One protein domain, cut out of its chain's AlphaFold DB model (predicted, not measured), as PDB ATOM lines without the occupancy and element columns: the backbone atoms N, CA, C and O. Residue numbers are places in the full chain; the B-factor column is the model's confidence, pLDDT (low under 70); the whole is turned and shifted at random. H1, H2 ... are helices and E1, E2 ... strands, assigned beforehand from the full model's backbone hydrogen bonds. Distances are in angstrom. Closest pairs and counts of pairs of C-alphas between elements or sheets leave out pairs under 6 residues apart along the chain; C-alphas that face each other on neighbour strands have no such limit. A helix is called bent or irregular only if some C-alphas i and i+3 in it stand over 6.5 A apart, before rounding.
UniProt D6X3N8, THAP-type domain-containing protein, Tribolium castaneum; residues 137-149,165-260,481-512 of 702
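Overview. This is residues 137 to 149, 165 to 260 and 481 to 512 of the 702 residues of the protein "THAP-type domain-containing protein" of Tribolium castaneum (UniProt D6X3N8). A strongly twisted six-stranded sheet curls round helix H1, and H2 packs on H1 and on the E5 and E6 end of the sheet. Helix H3 sits beyond the opposite edge, near E3, and the stretch after it loops out, with residues 498 to 504 sticking out, before returning to E3. The printed part has 141 residues with three named helices and six named strands, along the chain E1 E2 E3 H1 E4 H2 E5 E6 H3; the mixed sheet runs E3 E2 E1 E4 E6 E5, and the class is mixed, helices and strands. It is compact, with a radius of gyration of the C-alphas of 16.1 A and spans of 49 by 38 by 28 A.

Arrangement. E1, residues 137 to 147, bends by 52 degrees at residue 144. E2, residues 166 to 175, is antiparallel to E1, with N 138 and O 174 2.8 A apart. E3, residues 180 to 189, forms a hairpin with E2, with N 169 and O 187 3.0 A apart. H1, residues 195 to 211, is on the sheet. E4, residues 215 to 221, is parallel to E1, with N 139 and O 218 3.0 A apart. E3, H1 and E4 make a split strand-helix-strand unit, its two strands running the same way with E2 and E1 between them, and its crossover is right-handed. H2, residues 225 to 237, touches H1 with residues 195 to 199 of H1 alone, at a steep tilt of 63 degrees, the same way; the C-alphas of Ala 195 and Ala 230 are closest, 4.6 A. H1 and H2 are on one face of the sheet, two layers. E5, residues 246 to 249, and E6, residues 252 to 258, form a hairpin, with N 254 and O 247 2.8 A apart. E6 is parallel to E4, with N 219 and O 255 2.9 A apart. H3, residues 481 to 491, only grazes the sheet with residues 481 to 489. Every O i to N i+4 pair is within hydrogen-bond range in H1 and H3, and 8 of 9 in H2, which is irregular: C-alphas 234 and 237 are 7.5 A apart.

Along the chain. E1 begins at C-alpha 137 (-31.171, 20.930, -29.042) and is 29.8 A long. E2 measures 30.4 A, E3 27.9 A, H1 24.4 A, E4 18.4 A, H2 20.1 A, E5 10.2 A, E6 19.7 A and H3 15.0 A, ending at C-alpha 491 (-14.248, 6.803, -21.762).

Size, cuts and confidence. The C-alphas farthest apart, those of Asn 239 and Pro 496, are 49.6 A apart. Residues 150 to 164 and 261 to 480 are not printed; the gaps between C-alphas are 8.3 A and 26.9 A. Of the links printed whole, none is long. Residues 509 to 510 pair with 180 to 181 of E3, parallel. Mean pLDDT of the printed part is 70.1, with 51 residues under 70, among them 137 to 149 and 490 to 512.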
ATOM      1  N   ALA A 137     -32.391  20.658 -29.799       41.41
ATOM      2  CA  ALA A 137     -31.171  20.930 -29.042       41.41
ATOM      3  C   ALA A 137     -31.048  22.385 -28.549       41.41
ATOM      4  O   ALA A 137     -31.634  23.324 -29.098       41.41
ATOM      5  N   VAL A 138     -30.239  22.560 -27.506       36.41
ATOM      6  CA  VAL A 138     -29.782  23.834 -26.939       36.41
ATOM      7  C   VAL A 138     -28.268  23.875 -27.020       36.41
ATOM      8  O   VAL A 138     -27.606  22.862 -26.808       36.41
ATOM      9  N   ASN A 139     -27.730  25.048 -27.325       41.25
ATOM     10  CA  ASN A 139     -26.299  25.296 -27.312       41.25
ATOM     11  C   ASN A 139     -25.901  26.005 -26.001       41.25
ATOM     12  O   ASN A 139     -26.288  27.150 -25.761       41.25
ATOM     13  N   GLU A 140     -25.140  25.333 -25.142       41.84
ATOM     14  CA  GLU A 140     -24.626  25.867 -23.881       41.84
ATOM     15  C   GLU A 140     -23.186  26.389 -24.037       41.84
ATOM     16  O   GLU A 140     -22.307  25.709 -24.570       41.84
ATOM     17  N   GLN A 141     -22.925  27.605 -23.544       40.38
ATOM     18  CA  GLN A 141     -21.624  28.277 -23.660       40.38
ATOM     19  C   GLN A 141     -21.102  28.776 -22.322       40.38
ATOM     20  O   GLN A 141     -21.759  29.566 -21.648       40.38
ATOM     21  N   CYS A 142     -19.868  28.434 -21.969       38.16
ATOM     22  CA  CYS A 142     -19.263  28.908 -20.728       38.16
ATOM     23  C   CYS A 142     -17.916  29.594 -20.989       38.16
ATOM     24  O   CYS A 142     -17.138  29.164 -21.845       38.16
ATOM     25  N   GLN A 143     -17.653  30.669 -20.239       36.81
ATOM     26  CA  GLN A 143     -16.403  31.424 -20.281       36.81
ATOM     27  C   GLN A 143     -15.746  31.469 -18.898       36.81
ATOM     28  O   GLN A 143     -16.389  31.860 -17.925       36.81
ATOM     29  N   ASN A 144     -14.443  31.153 -18.888       29.17
ATOM     30  CA  ASN A 144     -13.416  31.302 -17.842       29.17
ATOM     31  C   ASN A 144     -12.895  29.996 -17.214       29.17
ATOM     32  O   ASN A 144     -13.538  29.390 -16.358       29.17
ATOM     33  N   PHE A 145     -11.627  29.698 -17.522       28.19
ATOM     34  CA  PHE A 145     -10.569  29.468 -16.529       28.19
ATOM     35  C   PHE A 145      -9.209  29.879 -17.120       28.19
ATOM     36  O   PHE A 145      -8.985  29.672 -18.311       28.19
ATOM     37  N   GLU A 146      -8.342  30.464 -16.285       26.59
ATOM     38  CA  GLU A 146      -6.922  30.695 -16.569       26.59
ATOM     39  C   GLU A 146      -6.155  29.374 -16.395       26.59
ATOM     40  O   GLU A 146      -6.067  28.839 -15.290       26.59
ATOM     41  N   SER A 147      -5.609  28.836 -17.480       26.11
ATOM     42  CA  SER A 147      -4.622  27.756 -17.476       26.11
ATOM     43  C   SER A 147      -3.218  28.333 -17.648       26.11
ATOM     44  O   SER A 147      -2.992  29.171 -18.524       26.11
ATOM     45  N   VAL A 148      -2.282  27.864 -16.820       27.70
ATOM     46  CA  VAL A 148      -0.846  28.144 -16.917       27.70
ATOM     47  C   VAL A 148      -0.143  26.861 -17.348       27.70
ATOM     48  O   VAL A 148      -0.203  25.869 -16.634       27.70
ATOM     49  N   GLU A 149       0.436  26.895 -18.546       29.70
ATOM     50  CA  GLU A 149       1.728  26.329 -18.983       29.70
ATOM     51  C   GLU A 149       1.690  26.127 -20.501       29.70
ATOM     52  O   GLU A 149       0.726  25.605 -21.074       29.70
ATOM     53  N   SER A 165      -1.255  34.415 -18.576       39.81
ATOM     54  CA  SER A 165      -2.399  33.496 -18.430       39.81
ATOM     55  C   SER A 165      -3.106  33.158 -19.756       39.81
ATOM     56  O   SER A 165      -3.299  34.023 -20.601       39.81
ATOM     57  N   CYS A 166      -3.529  31.899 -19.943       48.22
ATOM     58  CA  CYS A 166      -4.339  31.454 -21.087       48.22
ATOM     59  C   CYS A 166      -5.785  31.193 -20.635       48.22
ATOM     60  O   CYS A 166      -6.002  30.443 -19.692       48.22
ATOM     61  N   SER A 167      -6.772  31.807 -21.282       55.56
ATOM     62  CA  SER A 167      -8.202  31.597 -21.045       55.56
ATOM     63  C   SER A 167      -8.778  30.495 -21.940       55.56
ATOM     64  O   SER A 167      -8.288  30.229 -23.037       55.56
ATOM     65  N   PHE A 168      -9.856  29.867 -21.477       64.56
ATOM     66  CA  PHE A 168     -10.528  28.774 -22.173       64.56
ATOM     67  C   PHE A 168     -12.030  29.039 -22.370       64.56
ATOM     68  O   PHE A 168     -12.700  29.556 -21.468       64.56
ATOM     69  N   ALA A 169     -12.569  28.629 -23.523       64.56
ATOM     70  CA  ALA A 169     -14.003  28.613 -23.816       64.56
ATOM     71  C   ALA A 169     -14.434  27.254 -24.392       64.56
ATOM     72  O   ALA A 169     -13.756  26.712 -25.264       64.56
ATOM     73  N   ALA A 170     -15.579  26.728 -23.944       68.44
ATOM     74  CA  ALA A 170     -16.211  25.538 -24.522       68.44
ATOM     75  C   ALA A 170     -17.669  25.792 -24.884       68.44
ATOM     76  O   ALA A 170     -18.352  26.649 -24.315       68.44
ATOM     77  N   THR A 171     -18.127  24.996 -25.840       74.44
ATOM     78  CA  THR A 171     -19.492  24.964 -26.344       74.44
ATOM     79  C   THR A 171     -19.980  23.518 -26.306       74.44
ATOM     80  O   THR A 171     -19.287  22.619 -26.790       74.44
ATOM     81  N   GLU A 172     -21.153  23.286 -25.725       80.75
ATOM     82  CA  GLU A 172     -21.791  21.972 -25.596       80.75
ATOM     83  C   GLU A 172     -23.195  22.026 -26.201       80.75
ATOM     84  O   GLU A 172     -23.923  22.996 -26.014       80.75
ATOM     85  N   ALA A 173     -23.585  20.990 -26.935       82.31
ATOM     86  CA  ALA A 173     -24.962  20.805 -27.366       82.31
ATOM     87  C   ALA A 173     -25.687  19.886 -26.381       82.31
ATOM     88  O   ALA A 173     -25.128  18.875 -25.958       82.31
ATOM     89  N   ARG A 174     -26.934  20.215 -26.043       84.00
ATOM     90  CA  ARG A 174     -27.771  19.449 -25.116       84.00
ATOM     91  C   ARG A 174     -29.167  19.228 -25.676       84.00
ATOM     92  O   ARG A 174     -29.799  20.160 -26.169       84.00
ATOM     93  N   GLY A 175     -29.674  18.005 -25.578       79.19
ATOM     94  CA  GLY A 175     -31.027  17.657 -25.999       79.19
ATOM     95  C   GLY A 175     -32.098  18.192 -25.043       79.19
ATOM     96  O   GLY A 175     -32.014  18.012 -23.831       79.19
ATOM     97  N   ILE A 176     -33.153  18.812 -25.586       81.88
ATOM     98  CA  ILE A 176     -34.317  19.248 -24.785       81.88
ATOM     99  C   ILE A 176     -35.250  18.069 -24.498       81.88
ATOM    100  O   ILE A 176     -35.730  17.888 -23.379       81.88
ATOM    101  N   ARG A 177     -35.552  17.286 -25.540       76.88
ATOM    102  CA  ARG A 177     -36.528  16.190 -25.471       76.88
ATOM    103  C   ARG A 177     -35.908  14.905 -24.932       76.88
ATOM    104  O   ARG A 177     -36.520  14.208 -24.126       76.88
ATOM    105  N   LYS A 178     -34.716  14.578 -25.422       73.38
ATOM    106  CA  LYS A 178     -33.920  13.428 -24.997       73.38
ATOM    107  C   LYS A 178     -32.767  13.927 -24.140       73.38
ATOM    108  O   LYS A 178     -32.219  14.987 -24.412       73.38
ATOM    109  N   ARG A 179     -32.391  13.142 -23.136       73.25
ATOM    110  CA  ARG A 179     -31.294  13.466 -22.221       73.25
ATOM    111  C   ARG A 179     -29.957  13.077 -22.826       73.25
ATOM    112  O   ARG A 179     -29.430  12.012 -22.524       73.25
ATOM    113  N   TRP A 180     -29.446  13.934 -23.693       76.06
ATOM    114  CA  TRP A 180     -28.093  13.814 -24.210       76.06
ATOM    115  C   TRP A 180     -27.371  15.152 -24.115       76.06
ATOM    116  O   TRP A 180     -28.003  16.209 -24.160       76.06
ATOM    117  N   LYS A 181     -26.051  15.099 -23.998       78.56
ATOM    118  CA  LYS A 181     -25.160  16.256 -24.099       78.56
ATOM    119  C   LYS A 181     -23.910  15.876 -24.882       78.56
ATOM    120  O   LYS A 181     -23.565  14.700 -24.923       78.56
ATOM    121  N   GLN A 182     -23.245  16.838 -25.507       75.56
ATOM    122  CA  GLN A 182     -22.018  16.600 -26.265       75.56
ATOM    123  C   GLN A 182     -21.194  17.887 -26.380       75.56
ATOM    124  O   GLN A 182     -21.687  18.864 -26.947       75.56
ATOM    125  N   PRO A 183     -19.937  17.919 -25.903       78.75
ATOM    126  CA  PRO A 183     -19.017  19.004 -26.230       78.75
ATOM    127  C   PRO A 183     -18.815  19.075 -27.750       78.75
ATOM    128  O   PRO A 183     -18.437  18.075 -28.363       78.75
ATOM    129  N   ILE A 184     -19.068  20.241 -28.353       77.56
ATOM    130  CA  ILE A 184     -19.003  20.438 -29.813       77.56
ATOM    131  C   ILE A 184     -17.822  21.299 -30.259       77.56
ATOM    132  O   ILE A 184     -17.336  21.144 -31.376       77.56
ATOM    133  N   ALA A 185     -17.338  22.199 -29.399       75.06
ATOM    134  CA  ALA A 185     -16.184  23.037 -29.705       75.06
ATOM    135  C   ALA A 185     -15.457  23.487 -28.437       75.06
ATOM    136  O   ALA A 185     -16.062  23.643 -27.371       75.06
ATOM    137  N   TYR A 186     -14.156  23.737 -28.574       76.75
ATOM    138  CA  TYR A 186     -13.342  24.356 -27.540       76.75
ATOM    139  C   TYR A 186     -12.279  25.289 -28.126       76.75
ATOM    140  O   TYR A 186     -11.799  25.073 -29.237       76.75
ATOM    141  N   TYR A 187     -11.900  26.315 -27.363       75.62
ATOM    142  CA  TYR A 187     -10.982  27.368 -27.794       75.62
ATOM    143  C   TYR A 187     -10.033  27.765 -26.663       75.62
ATOM    144  O   TYR A 187     -10.461  27.952 -25.522       75.62
ATOM    145  N   PHE A 188      -8.757  27.940 -27.004       72.94
ATOM    146  CA  PHE A 188      -7.754  28.557 -26.139       72.94
ATOM    147  C   PHE A 188      -7.516  29.991 -26.591       72.94
ATOM    148  O   PHE A 188      -7.374  30.252 -27.786       72.94
ATOM    149  N   THR A 189      -7.462  30.923 -25.649       61.16
ATOM    150  CA  THR A 189      -7.244  32.338 -25.933       61.16
ATOM    151  C   THR A 189      -6.170  32.892 -25.006       61.16
ATOM    152  O   THR A 189      -6.184  32.646 -23.808       61.16
ATOM    153  N   ALA A 190      -5.232  33.685 -25.530       57.59
ATOM    154  CA  ALA A 190      -4.187  34.312 -24.706       57.59
ATOM    155  C   ALA A 190      -4.738  35.356 -23.709       57.59
ATOM    156  O   ALA A 190      -4.026  35.838 -22.837       57.59
ATOM    157  N   SER A 191      -5.999  35.751 -23.869       62.47
ATOM    158  CA  SER A 191      -6.727  36.682 -23.009       62.47
ATOM    159  C   SER A 191      -8.231  36.437 -23.154       62.47
ATOM    160  O   SER A 191      -8.650  35.531 -23.877       62.47
ATOM    161  N   THR A 192      -9.073  37.220 -22.480       66.81
ATOM    162  CA  THR A 192     -10.531  37.119 -22.624       66.81
ATOM    163  C   THR A 192     -10.955  37.268 -24.086       66.81
ATOM    164  O   THR A 192     -10.586  38.233 -24.756       66.81
ATOM    165  N   ILE A 193     -11.777  36.339 -24.575       75.00
ATOM    166  CA  ILE A 193     -12.329  36.404 -25.931       75.00
ATOM    167  C   ILE A 193     -13.134  37.696 -26.149       75.00
ATOM    168  O   ILE A 193     -13.849  38.169 -25.259       75.00
ATOM    169  N   SER A 194     -13.021  38.279 -27.344       81.00
ATOM    170  CA  SER A 194     -13.789  39.467 -27.712       81.00
ATOM    171  C   SER A 194     -15.261  39.121 -27.959       81.00
ATOM    172  O   SER A 194     -15.604  38.014 -28.373       81.00
ATOM    173  N   ALA A 195     -16.154  40.088 -27.743       83.25
ATOM    174  CA  ALA A 195     -17.586  39.893 -27.983       83.25
ATOM    175  C   ALA A 195     -17.905  39.575 -29.455       83.25
ATOM    176  O   ALA A 195     -18.797  38.777 -29.733       83.25
ATOM    177  N   VAL A 196     -17.143  40.159 -30.388       84.44
ATOM    178  CA  VAL A 196     -17.283  39.923 -31.834       84.44
ATOM    179  C   VAL A 196     -16.888  38.489 -32.188       84.44
ATOM    180  O   VAL A 196     -17.642  37.799 -32.872       84.44
ATOM    181  N   ALA A 197     -15.746  38.019 -31.675       80.50
ATOM    182  CA  ALA A 197     -15.296  36.648 -31.894       80.50
ATOM    183  C   ALA A 197     -16.267  35.642 -31.266       80.50
ATOM    184  O   ALA A 197     -16.641  34.666 -31.913       80.50
ATOM    185  N   LEU A 198     -16.749  35.912 -30.046       84.00
ATOM    186  CA  LEU A 198     -17.758  35.068 -29.415       84.00
ATOM    187  C   LEU A 198     -19.019  34.988 -30.281       84.00
ATOM    188  O   LEU A 198     -19.443  33.882 -30.587       84.00
ATOM    189  N   LYS A 199     -19.577  36.124 -30.729       86.31
ATOM    190  CA  LYS A 199     -20.742  36.166 -31.630       86.31
ATOM    191  C   LYS A 199     -20.554  35.256 -32.849       86.31
ATOM    192  O   LYS A 199     -21.452  34.479 -33.162       86.31
ATOM    193  N   GLN A 200     -19.398  35.322 -33.507       86.06
ATOM    194  CA  GLN A 200     -19.088  34.474 -34.662       86.06
ATOM    195  C   GLN A 200     -19.045  32.984 -34.298       86.06
ATOM    196  O   GLN A 200     -19.565  32.165 -35.050       86.06
ATOM    197  N   ILE A 201     -18.474  32.630 -33.142       84.06
ATOM    198  CA  ILE A 201     -18.474  31.248 -32.637       84.06
ATOM    199  C   ILE A 201     -19.906  30.753 -32.413       84.06
ATOM    200  O   ILE A 201     -20.225  29.637 -32.814       84.06
ATOM    201  N   ILE A 202     -20.779  31.579 -31.822       87.00
ATOM    202  CA  ILE A 202     -22.185  31.213 -31.589       87.00
ATOM    203  C   ILE A 202     -22.877  30.891 -32.913       87.00
ATOM    204  O   ILE A 202     -23.483  29.830 -33.038       87.00
ATOM    205  N   VAL A 203     -22.762  31.789 -33.895       88.31
ATOM    206  CA  VAL A 203     -23.395  31.631 -35.211       88.31
ATOM    207  C   VAL A 203     -22.888  30.366 -35.904       88.31
ATOM    208  O   VAL A 203     -23.699  29.513 -36.247       88.31
ATOM    209  N   LYS A 204     -21.565  30.169 -35.980       86.31
ATOM    210  CA  LYS A 204     -20.966  28.969 -36.590       86.31
ATOM    211  C   LYS A 204     -21.393  27.672 -35.904       86.31
ATOM    212  O   LYS A 204     -21.637  26.670 -36.571       86.31
ATOM    213  N   ALA A 205     -21.487  27.669 -34.573       84.88
ATOM    214  CA  ALA A 205     -21.954  26.502 -33.831       84.88
ATOM    215  C   ALA A 205     -23.422  26.181 -34.158       84.88
ATOM    216  O   ALA A 205     -23.763  25.018 -34.356       84.88
ATOM    217  N   VAL A 206     -24.281  27.202 -34.259       84.88
ATOM    218  CA  VAL A 206     -25.686  27.034 -34.658       84.88
ATOM    219  C   VAL A 206     -25.790  26.519 -36.096       84.88
ATOM    220  O   VAL A 206     -26.480  25.529 -36.323       84.88
ATOM    221  N   GLU A 207     -25.079  27.129 -37.047       87.25
ATOM    222  CA  GLU A 207     -25.032  26.695 -38.454       87.25
ATOM    223  C   GLU A 207     -24.587  25.232 -38.571       87.25
ATOM    224  O   GLU A 207     -25.237  24.430 -39.246       87.25
ATOM    225  N   LYS A 208     -23.523  24.841 -37.851       84.56
ATOM    226  CA  LYS A 208     -23.024  23.462 -37.876       84.56
ATOM    227  C   LYS A 208     -24.044  22.481 -37.306       84.56
ATOM    228  O   LYS A 208     -24.311  21.473 -37.954       84.56
ATOM    229  N   LEU A 209     -24.656  22.769 -36.155       83.06
ATOM    230  CA  LEU A 209     -25.695  21.907 -35.577       83.06
ATOM    231  C   LEU A 209     -26.897  21.756 -36.522       83.06
ATOM    232  O   LEU A 209     -27.396  20.648 -36.706       83.06
ATOM    233  N   LYS A 210     -27.316  22.843 -37.179       84.44
ATOM    234  CA  LYS A 210     -28.393  22.810 -38.179       84.44
ATOM    235  C   LYS A 210     -28.026  21.971 -39.403       84.44
ATOM    236  O   LYS A 210     -28.865  21.216 -39.881       84.44
ATOM    237  N   SER A 211     -26.779  22.050 -39.878       84.88
ATOM    238  CA  SER A 211     -26.298  21.225 -41.001       84.88
ATOM    239  C   SER A 211     -26.338  19.719 -40.705       84.88
ATOM    240  O   SER A 211     -26.437  18.920 -41.629       84.88
ATOM    241  N   LEU A 212     -26.325  19.339 -39.422       82.12
ATOM    242  CA  LEU A 212     -26.477  17.958 -38.953       82.12
ATOM    243  C   LEU A 212     -27.949  17.536 -38.783       82.12
ATOM    244  O   LEU A 212     -28.224  16.448 -38.287       82.12
ATOM    245  N   GLY A 213     -28.909  18.391 -39.149       82.12
ATOM    246  CA  GLY A 213     -30.342  18.111 -39.023       82.12
ATOM    247  C   GLY A 213     -30.937  18.385 -37.636       82.12
ATOM    248  O   GLY A 213     -32.097  18.043 -37.400       82.12
ATOM    249  N   LEU A 214     -30.185  19.006 -36.718       82.19
ATOM    250  CA  LEU A 214     -30.695  19.387 -35.398       82.19
ATOM    251  C   LEU A 214     -31.442  20.721 -35.446       82.19
ATOM    252  O   LEU A 214     -31.019  21.679 -36.095       82.19
ATOM    253  N   ILE A 215     -32.523  20.814 -34.673       86.00
ATOM    254  CA  ILE A 215     -33.254  22.068 -34.475       86.00
ATOM    255  C   ILE A 215     -32.723  22.739 -33.209       86.00
ATOM    256  O   ILE A 215     -32.991  22.287 -32.092       86.00
ATOM    257  N   VAL A 216     -31.974  23.829 -33.380       89.31
ATOM    258  CA  VAL A 216     -31.455  24.625 -32.262       89.31
ATOM    259  C   VAL A 216     -32.505  25.644 -31.829       89.31
ATOM    260  O   VAL A 216     -32.871  26.514 -32.612       89.31
ATOM    261  N   LEU A 217     -32.981  25.555 -30.585       90.44
ATOM    262  CA  LEU A 217     -34.032  26.447 -30.067       90.44
ATOM    263  C   LEU A 217     -33.494  27.615 -29.237       90.44
ATOM    264  O   LEU A 217     -34.147  28.660 -29.133       90.44
ATOM    265  N   ALA A 218     -32.328  27.440 -28.611       92.31
ATOM    266  CA  ALA A 218     -31.764  28.445 -27.724       92.31
ATOM    267  C   ALA A 218     -30.245  28.344 -27.557       92.31
ATOM    268  O   ALA A 218     -29.646  27.280 -27.738       92.31
ATOM    269  N   THR A 219     -29.657  29.456 -27.121       92.81
ATOM    270  CA  THR A 219     -28.306  29.534 -26.561       92.81
ATOM    271  C   THR A 219     -28.368  29.906 -25.085       92.81
ATOM    272  O   THR A 219     -29.084  30.846 -24.730       92.81
ATOM    273  N   VAL A 220     -27.584  29.235 -24.239       91.44
ATOM    274  CA  VAL A 220     -27.482  29.538 -22.802       91.44
ATOM    275  C   VAL A 220     -26.084  30.074 -22.492       91.44
ATOM    276  O   VAL A 220     -25.099  29.388 -22.772       91.44
ATOM    277  N   CYS A 221     -25.987  31.263 -21.889       89.75
ATOM    278  CA  CYS A 221     -24.726  31.879 -21.444       89.75
ATOM    279  C   CYS A 221     -24.806  32.363 -19.976       89.75
ATOM    280  O   CYS A 221     -25.892  32.631 -19.451       89.75
ATOM    281  N   ASP A 222     -23.667  32.550 -19.304       86.75
ATOM    282  CA  ASP A 222     -23.636  33.293 -18.041       86.75
ATOM    283  C   ASP A 222     -23.821  34.808 -18.293       86.75
ATOM    284  O   ASP A 222     -23.982  35.278 -19.425       86.75
ATOM    285  N   GLN A 223     -23.788  35.611 -17.227       85.06
ATOM    286  CA  GLN A 223     -23.849  37.070 -17.339       85.06
ATOM    287  C   GLN A 223     -22.473  37.749 -17.361       85.06
ATOM    288  O   GLN A 223     -22.364  38.876 -16.886       85.06
ATOM    289  N   GLY A 224     -21.422  37.123 -17.884       85.50
ATOM    290  CA  GLY A 224     -20.115  37.748 -18.096       85.50
ATOM    291  C   GLY A 224     -20.188  38.958 -19.039       85.50
ATOM    292  O   GLY A 224     -21.094  39.067 -19.864       85.50
ATOM    293  N   ALA A 225     -19.259  39.914 -18.914       85.69
ATOM    294  CA  ALA A 225     -19.292  41.151 -19.710       85.69
ATOM    295  C   ALA A 225     -19.236  40.880 -21.222       85.69
ATOM    296  O   ALA A 225     -20.029  41.444 -21.979       85.69
ATOM    297  N   THR A 226     -18.363  39.963 -21.640       86.19
ATOM    298  CA  THR A 226     -18.250  39.511 -23.030       86.19
ATOM    299  C   THR A 226     -19.537  38.848 -23.515       86.19
ATOM    300  O   THR A 226     -20.045  39.241 -24.563       86.19
ATOM    301  N   ASN A 227     -20.113  37.926 -22.736       89.00
ATOM    302  CA  ASN A 227     -21.372  37.252 -23.071       89.00
ATOM    303  C   ASN A 227     -22.526  38.250 -23.248       89.00
ATOM    304  O   ASN A 227     -23.207  38.234 -24.270       89.00
ATOM    305  N   ARG A 228     -22.698  39.202 -22.320       89.06
ATOM    306  CA  ARG A 228     -23.723  40.260 -22.449       89.06
ATOM    307  C   ARG A 228     -23.518  41.129 -23.692       89.06
ATOM    308  O   ARG A 228     -24.495  41.495 -24.347       89.06
ATOM    309  N   SER A 229     -22.268  41.465 -24.010       88.12
ATOM    310  CA  SER A 229     -21.933  42.264 -25.194       88.12
ATOM    311  C   SER A 229     -22.233  41.497 -26.486       88.12
ATOM    312  O   SER A 229     -22.914  42.024 -27.363       88.12
ATOM    313  N   ALA A 230     -21.831  40.226 -26.577       87.50
ATOM    314  CA  ALA A 230     -22.117  39.386 -27.737       87.50
ATOM    315  C   ALA A 230     -23.620  39.156 -27.930       87.50
ATOM    316  O   ALA A 230     -24.110  39.273 -29.050       87.50
ATOM    317  N   MET A 231     -24.369  38.913 -26.848       89.25
ATOM    318  CA  MET A 231     -25.831  38.790 -26.905       89.25
ATOM    319  C   MET A 231     -26.488  40.071 -27.417       89.25
ATOM    320  O   MET A 231     -27.333  40.015 -28.305       89.25
ATOM    321  N   THR A 232     -26.056  41.237 -26.925       88.94
ATOM    322  CA  THR A 232     -26.534  42.536 -27.427       88.94
ATOM    323  C   THR A 232     -26.262  42.695 -28.927       88.94
ATOM    324  O   THR A 232     -27.134  43.143 -29.663       88.94
ATOM    325  N   GLN A 233     -25.076  42.295 -29.397       90.25
ATOM    326  CA  GLN A 233     -24.711  42.353 -30.819       90.25
ATOM    327  C   GLN A 233     -25.437  41.322 -31.693       90.25
ATOM    328  O   GLN A 233     -25.550  41.524 -32.901       90.25
ATOM    329  N   LEU A 234     -25.853  40.185 -31.134       89.06
ATOM    330  CA  LEU A 234     -26.657  39.183 -31.837       89.06
ATOM    331  C   LEU A 234     -28.107  39.642 -31.971       89.06
ATOM    332  O   LEU A 234     -28.691  39.526 -33.040       89.06
ATOM    333  N   CYS A 235     -28.656  40.227 -30.908       89.06
ATOM    334  CA  CYS A 235     -30.047  40.668 -30.859       89.06
ATOM    335  C   CYS A 235     -30.270  42.067 -31.464       89.06
ATOM    336  O   CYS A 235     -31.379  42.586 -31.385       89.06
ATOM    337  N   SER A 236     -29.245  42.710 -32.037       83.56
ATOM    338  CA  SER A 236     -29.319  44.111 -32.479       83.56
ATOM    339  C   SER A 236     -30.307  44.357 -33.620       83.56
ATOM    340  O   SER A 236     -30.775  45.478 -33.781       83.56
ATOM    341  N   SER A 237     -30.605  43.334 -34.424       74.12
ATOM    342  CA  SER A 237     -31.597  43.392 -35.506       74.12
ATOM    343  C   SER A 237     -33.037  43.209 -35.019       74.12
ATOM    344  O   SER A 237     -33.972  43.437 -35.783       74.12
ATOM    345  N   VAL A 238     -33.234  42.804 -33.762       74.50
ATOM    346  CA  VAL A 238     -34.563  42.551 -33.211       74.50
ATOM    347  C   VAL A 238     -35.119  43.843 -32.618       74.50
ATOM    348  O   VAL A 238     -34.639  44.336 -31.597       74.50
ATOM    349  N   ASN A 239     -36.183  44.365 -33.234       63.34
ATOM    350  CA  ASN A 239     -36.929  45.541 -32.770       63.34
ATOM    351  C   ASN A 239     -37.826  45.217 -31.559       63.34
ATOM    352  O   ASN A 239     -39.025  45.490 -31.563       63.34
ATOM    353  N   ASP A 240     -37.253  44.619 -30.516       66.25
ATOM    354  CA  ASP A 240     -37.948  44.312 -29.270       66.25
ATOM    355  C   ASP A 240     -37.482  45.271 -28.173       66.25
ATOM    356  O   ASP A 240     -36.325  45.252 -27.744       66.25
ATOM    357  N   THR A 241     -38.379  46.140 -27.711       54.84
ATOM    358  CA  THR A 241     -38.086  47.088 -26.630       54.84
ATOM    359  C   THR A 241     -38.590  46.539 -25.292       54.84
ATOM    360  O   THR A 241     -39.695  46.005 -25.219       54.84
ATOM    361  N   PRO A 242     -37.812  46.641 -24.196       52.53
ATOM    362  CA  PRO A 242     -36.518  47.317 -24.078       52.53
ATOM    363  C   PRO A 242     -35.290  46.448 -24.427       52.53
ATOM    364  O   PRO A 242     -34.190  46.992 -24.450       52.53
ATOM    365  N   LEU A 243     -35.437  45.131 -24.641       63.91
ATOM    366  CA  LEU A 243     -34.334  44.231 -25.019       63.91
ATOM    367  C   LEU A 243     -34.814  43.036 -25.856       63.91
ATOM    368  O   LEU A 243     -35.808  42.390 -25.503       63.91
ATOM    369  N   GLY A 244     -34.019  42.688 -26.871       78.31
ATOM    370  CA  GLY A 244     -34.134  41.436 -27.614       78.31
ATOM    371  C   GLY A 244     -33.815  40.220 -26.739       78.31
ATOM    372  O   GLY A 244     -32.901  40.244 -25.914       78.31
ATOM    373  N   TYR A 245     -34.610  39.167 -26.909       88.62
ATOM    374  CA  TYR A 245     -34.458  37.877 -26.225       88.62
ATOM    375  C   TYR A 245     -34.186  36.733 -27.212       88.62
ATOM    376  O   TYR A 245     -34.168  35.570 -26.829       88.62
ATOM    377  N   HIS A 246     -33.998  37.052 -28.489       92.44
ATOM    378  CA  HIS A 246     -33.690  36.101 -29.545       92.44
ATOM    379  C   HIS A 246     -32.879  36.789 -30.643       92.44
ATOM    380  O   HIS A 246     -32.795  38.016 -30.687       92.44
ATOM    381  N   PHE A 247     -32.316  35.987 -31.535       92.19
ATOM    382  CA  PHE A 247     -31.693  36.407 -32.787       92.19
ATOM    383  C   PHE A 247     -32.035  35.392 -33.882       92.19
ATOM    384  O   PHE A 247     -32.663  34.370 -33.603       92.19
ATOM    385  N   GLU A 248     -31.642  35.663 -35.123       91.50
ATOM    386  CA  GLU A 248     -31.903  34.775 -36.257       91.50
ATOM    387  C   GLU A 248     -30.603  34.253 -36.877       91.50
ATOM    388  O   GLU A 248     -29.629  34.995 -37.012       91.50
ATOM    389  N   VAL A 249     -30.605  32.972 -37.260       88.12
ATOM    390  CA  VAL A 249     -29.542  32.310 -38.035       88.12
ATOM    391  C   VAL A 249     -30.205  31.485 -39.135       88.12
ATOM    392  O   VAL A 249     -31.017  30.606 -38.839       88.12
ATOM    393  N   ASP A 250     -29.911  31.793 -40.400       87.38
ATOM    394  CA  ASP A 250     -30.574  31.280 -41.618       87.38
ATOM    395  C   ASP A 250     -32.101  31.173 -41.478       87.38
ATOM    396  O   ASP A 250     -32.688  30.092 -41.575       87.38
ATOM    397  N   GLY A 251     -32.745  32.290 -41.128       84.44
ATOM    398  CA  GLY A 251     -34.201  32.383 -40.967       84.44
ATOM    399  C   GLY A 251     -34.785  31.599 -39.784       84.44
ATOM    400  O   GLY A 251     -36.000  31.555 -39.623       84.44
ATOM    401  N   SER A 252     -33.952  30.963 -38.953       85.56
ATOM    402  CA  SER A 252     -34.388  30.271 -37.735       85.56
ATOM    403  C   SER A 252     -34.197  31.165 -36.517       85.56
ATOM    404  O   SER A 252     -33.095  31.658 -36.273       85.56
ATOM    405  N   LYS A 253     -35.261  31.335 -35.729       91.81
ATOM    406  CA  LYS A 253     -35.237  32.064 -34.459       91.81
ATOM    407  C   LYS A 253     -34.516  31.250 -33.380       91.81
ATOM    408  O   LYS A 253     -34.923  30.133 -33.078       91.81
ATOM    409  N   ILE A 254     -33.505  31.845 -32.753       92.19
ATOM    410  CA  ILE A 254     -32.724  31.265 -31.655       92.19
ATOM    411  C   ILE A 254     -32.910  32.125 -30.403       92.19
ATOM    412  O   ILE A 254     -32.559  33.304 -30.394       92.19
ATOM    413  N   ASN A 255     -33.468  31.551 -29.336       92.50
ATOM    414  CA  ASN A 255     -33.738  32.278 -28.094       92.50
ATOM    415  C   ASN A 255     -32.475  32.405 -27.215       92.50
ATOM    416  O   ASN A 255     -31.655  31.493 -27.136       92.50
ATOM    417  N   CYS A 256     -32.328  33.517 -26.500       92.44
ATOM    418  CA  CYS A 256     -31.201  33.782 -25.605       92.44
ATOM    419  C   CYS A 256     -31.594  33.531 -24.151       92.44
ATOM    420  O   CYS A 256     -32.532  34.143 -23.644       92.44
ATOM    421  N   ILE A 257     -30.849  32.689 -23.445       93.00
ATOM    422  CA  ILE A 257     -31.083  32.396 -22.032       93.00
ATOM    423  C   ILE A 257     -29.839  32.775 -21.237       93.00
ATOM    424  O   ILE A 257     -28.734  32.330 -21.536       93.00
ATOM    425  N   PHE A 258     -30.025  33.573 -20.188       93.94
ATOM    426  CA  PHE A 258     -29.013  33.709 -19.149       93.94
ATOM    427  C   PHE A 258     -29.227  32.643 -18.085       93.94
ATOM    428  O   PHE A 258     -30.357  32.452 -17.626       93.94
ATOM    429  N   ASP A 259     -28.145  31.992 -17.671       92.44
ATOM    430  CA  ASP A 259     -28.210  30.872 -16.740       92.44
ATOM    431  C   ASP A 259     -28.931  31.236 -15.420       92.44
ATOM    432  O   ASP A 259     -28.408  32.034 -14.628       92.44
ATOM    433  N   PRO A 260     -30.100  30.626 -15.123       92.88
ATOM    434  CA  PRO A 260     -30.836  30.845 -13.877       92.88
ATOM    435  C   PRO A 260     -29.999  30.634 -12.604       92.88
ATOM    436  O   PRO A 260     -30.212  31.311 -11.596       92.88
ATOM    437  N   PHE A 481      -5.779  19.744 -20.393       78.00
ATOM    438  CA  PHE A 481      -7.181  19.980 -20.708       78.00
ATOM    439  C   PHE A 481      -7.603  19.178 -21.940       78.00
ATOM    440  O   PHE A 481      -8.569  18.426 -21.875       78.00
ATOM    441  N   MET A 482      -6.862  19.284 -23.050       75.31
ATOM    442  CA  MET A 482      -7.160  18.526 -24.271       75.31
ATOM    443  C   MET A 482      -7.150  17.018 -24.016       75.31
ATOM    444  O   MET A 482      -8.031  16.307 -24.492       75.31
ATOM    445  N   SER A 483      -6.167  16.528 -23.262       74.62
ATOM    446  CA  SER A 483      -6.044  15.106 -22.929       74.62
ATOM    447  C   SER A 483      -7.197  14.635 -22.041       74.62
ATOM    448  O   SER A 483      -7.799  13.596 -22.310       74.62
ATOM    449  N   ALA A 484      -7.566  15.428 -21.034       75.88
ATOM    450  CA  ALA A 484      -8.690  15.155 -20.147       75.88
ATOM    451  C   ALA A 484     -10.032  15.205 -20.888       75.88
ATOM    452  O   ALA A 484     -10.862  14.326 -20.680       75.88
ATOM    453  N   LEU A 485     -10.235  16.177 -21.783       78.31
ATOM    454  CA  LEU A 485     -11.445  16.289 -22.598       78.31
ATOM    455  C   LEU A 485     -11.567  15.114 -23.574       78.31
ATOM    456  O   LEU A 485     -12.626  14.501 -23.645       78.31
ATOM    457  N   LYS A 486     -10.485  14.741 -24.272       76.25
ATOM    458  CA  LYS A 486     -10.460  13.536 -25.120       76.25
ATOM    459  C   LYS A 486     -10.797  12.290 -24.314       76.25
ATOM    460  O   LYS A 486     -11.630  11.500 -24.729       76.25
ATOM    461  N   THR A 487     -10.192  12.144 -23.138       73.06
ATOM    462  CA  THR A 487     -10.475  11.019 -22.241       73.06
ATOM    463  C   THR A 487     -11.931  11.026 -21.781       73.06
ATOM    464  O   THR A 487     -12.556   9.974 -21.725       73.06
ATOM    465  N   TYR A 488     -12.488  12.198 -21.476       72.19
ATOM    466  CA  TYR A 488     -13.885  12.352 -21.084       72.19
ATOM    467  C   TYR A 488     -14.842  11.926 -22.202       72.19
ATOM    468  O   TYR A 488     -15.758  11.152 -21.939       72.19
ATOM    469  N   VAL A 489     -14.591  12.380 -23.434       70.25
ATOM    470  CA  VAL A 489     -15.382  12.025 -24.623       70.25
ATOM    471  C   VAL A 489     -15.246  10.533 -24.958       70.25
ATOM    472  O   VAL A 489     -16.237   9.900 -25.295       70.25
ATOM    473  N   LEU A 490     -14.051   9.944 -24.823       65.19
ATOM    474  CA  LEU A 490     -13.795   8.541 -25.181       65.19
ATOM    475  C   LEU A 490     -14.269   7.526 -24.123       65.19
ATOM    476  O   LEU A 490     -14.766   6.460 -24.480       65.19
ATOM    477  N   ASN A 491     -14.115   7.815 -22.825       62.28
ATOM    478  CA  ASN A 491     -14.248   6.803 -21.762       62.28
ATOM    479  C   ASN A 491     -15.586   6.803 -21.004       62.28
ATOM    480  O   ASN A 491     -15.712   6.045 -20.044       62.28
ATOM    481  N   ASN A 492     -16.564   7.645 -21.355       57.28
ATOM    482  CA  ASN A 492     -17.862   7.759 -20.665       57.28
ATOM    483  C   ASN A 492     -17.817   7.593 -19.125       57.28
ATOM    484  O   ASN A 492     -18.560   6.804 -18.547       57.28
ATOM    485  N   LEU A 493     -16.997   8.405 -18.440       50.59
ATOM    486  CA  LEU A 493     -17.045   8.583 -16.974       50.59
ATOM    487  C   LEU A 493     -16.642   7.364 -16.109       50.59
ATOM    488  O   LEU A 493     -17.309   7.051 -15.124       50.59
ATOM    489  N   VAL A 494     -15.477   6.751 -16.342       35.59
ATOM    490  CA  VAL A 494     -14.804   5.980 -15.274       35.59
ATOM    491  C   VAL A 494     -14.091   6.956 -14.339       35.59
ATOM    492  O   VAL A 494     -12.885   7.110 -14.423       35.59
ATOM    493  N   MET A 495     -14.814   7.660 -13.470       37.66
ATOM    494  CA  MET A 495     -14.231   8.227 -12.248       37.66
ATOM    495  C   MET A 495     -15.282   8.178 -11.132       37.66
ATOM    496  O   MET A 495     -16.374   8.732 -11.299       37.66
ATOM    497  N   PRO A 496     -14.988   7.549  -9.979       32.16
ATOM    498  CA  PRO A 496     -15.849   7.629  -8.809       32.16
ATOM    499  C   PRO A 496     -15.986   9.096  -8.396       32.16
ATOM    500  O   PRO A 496     -14.997   9.772  -8.109       32.16
ATOM    501  N   ARG A 497     -17.215   9.617  -8.374       39.59
ATOM    502  CA  ARG A 497     -17.469  10.991  -7.931       39.59
ATOM    503  C   ARG A 497     -17.189  11.091  -6.432       39.59
ATOM    504  O   ARG A 497     -17.887  10.483  -5.623       39.59
ATOM    505  N   ASN A 498     -16.206  11.902  -6.047       36.56
ATOM    506  CA  ASN A 498     -16.012  12.258  -4.645       36.56
ATOM    507  C   ASN A 498     -17.240  13.024  -4.128       36.56
ATOM    508  O   ASN A 498     -17.669  14.014  -4.724       36.56
ATOM    509  N   SER A 499     -17.752  12.638  -2.957       33.25
ATOM    510  CA  SER A 499     -18.894  13.274  -2.273       33.25
ATOM    511  C   SER A 499     -18.650  14.729  -1.825       33.25
ATOM    512  O   SER A 499     -19.481  15.307  -1.131       33.25
ATOM    513  N   GLN A 500     -17.498  15.310  -2.178       35.22
ATOM    514  CA  GLN A 500     -17.069  16.679  -1.867       35.22
ATOM    515  C   GLN A 500     -17.014  17.601  -3.101       35.22
ATOM    516  O   GLN A 500     -16.615  18.757  -2.974       35.22
ATOM    517  N   SER A 501     -17.399  17.133  -4.295       34.09
ATOM    518  CA  SER A 501     -17.435  17.994  -5.484       34.09
ATOM    519  C   SER A 501     -18.564  19.037  -5.393       34.09
ATOM    520  O   SER A 501     -19.669  18.725  -4.950       34.09
ATOM    521  N   ASN A 502     -18.306  20.276  -5.828       36.28
ATOM    522  CA  ASN A 502     -19.303  21.362  -5.840       36.28
ATOM    523  C   ASN A 502     -20.393  21.193  -6.920       36.28
ATOM    524  O   ASN A 502     -21.380  21.927  -6.910       36.28
ATOM    525  N   CYS A 503     -20.194  20.247  -7.834       37.94
ATOM    526  CA  CYS A 503     -20.980  20.016  -9.034       37.94
ATOM    527  C   CYS A 503     -22.066  18.957  -8.752       37.94
ATOM    528  O   CYS A 503     -21.772  17.874  -8.237       37.94
ATOM    529  N   LYS A 504     -23.341  19.288  -9.008       39.38
ATOM    530  CA  LYS A 504     -24.476  18.360  -8.830       39.38
ATOM    531  C   LYS A 504     -24.684  17.550 -10.099       39.38
ATOM    532  O   LYS A 504     -24.573  18.095 -11.188       39.38
ATOM    533  N   ASP A 505     -25.093  16.295  -9.939       42.00
ATOM    534  CA  ASP A 505     -25.471  15.445 -11.066       42.00
ATOM    535  C   ASP A 505     -26.512  16.132 -11.965       42.00
ATOM    536  O   ASP A 505     -27.532  16.650 -11.487       42.00
ATOM    537  N   ASP A 506     -26.231  16.174 -13.262       48.75
ATOM    538  CA  ASP A 506     -27.128  16.740 -14.269       48.75
ATOM    539  C   ASP A 506     -28.111  15.698 -14.816       48.75
ATOM    540  O   ASP A 506     -29.206  16.074 -15.229       48.75
ATOM    541  N   GLY A 507     -27.795  14.403 -14.681       43.03
ATOM    542  CA  GLY A 507     -28.666  13.296 -15.077       43.03
ATOM    543  C   GLY A 507     -28.734  13.057 -16.588       43.03
ATOM    544  O   GLY A 507     -29.657  12.362 -17.024       43.03
ATOM    545  N   ASP A 508     -27.791  13.627 -17.348       45.22
ATOM    546  CA  ASP A 508     -27.671  13.496 -18.802       45.22
ATOM    547  C   ASP A 508     -26.512  12.562 -19.179       45.22
ATOM    548  O   ASP A 508     -25.448  12.582 -18.552       45.22
ATOM    549  N   SER A 509     -26.703  11.755 -20.224       51.31
ATOM    550  CA  SER A 509     -25.657  10.915 -20.819       51.31
ATOM    551  C   SER A 509     -24.993  11.622 -22.004       51.31
ATOM    552  O   SER A 509     -25.607  12.473 -22.644       51.31
ATOM    553  N   LEU A 510     -23.738  11.286 -22.311       55.62
ATOM    554  CA  LEU A 510     -23.162  11.629 -23.618       55.62
ATOM    555  C   LEU A 510     -23.958  10.920 -24.729       55.62
ATOM    556  O   LEU A 510     -24.600   9.905 -24.438       55.62
ATOM    557  N   LEU A 511     -23.961  11.480 -25.949       46.16
ATOM    558  CA  LEU A 511     -24.773  10.981 -27.072       46.16
ATOM    559  C   LEU A 511     -24.554   9.474 -27.303       46.16
ATOM    560  O   LEU A 511     -25.542   8.767 -27.444       46.16
ATOM    561  N   ASP A 512     -23.307   8.996 -27.182       49.44
ATOM    562  CA  ASP A 512     -22.950   7.573 -27.203       49.44
ATOM    563  C   ASP A 512     -21.751   7.247 -26.292       49.44
ATOM    564  O   ASP A 512     -21.032   8.133 -25.821       49.44
TER     565      ASP A 512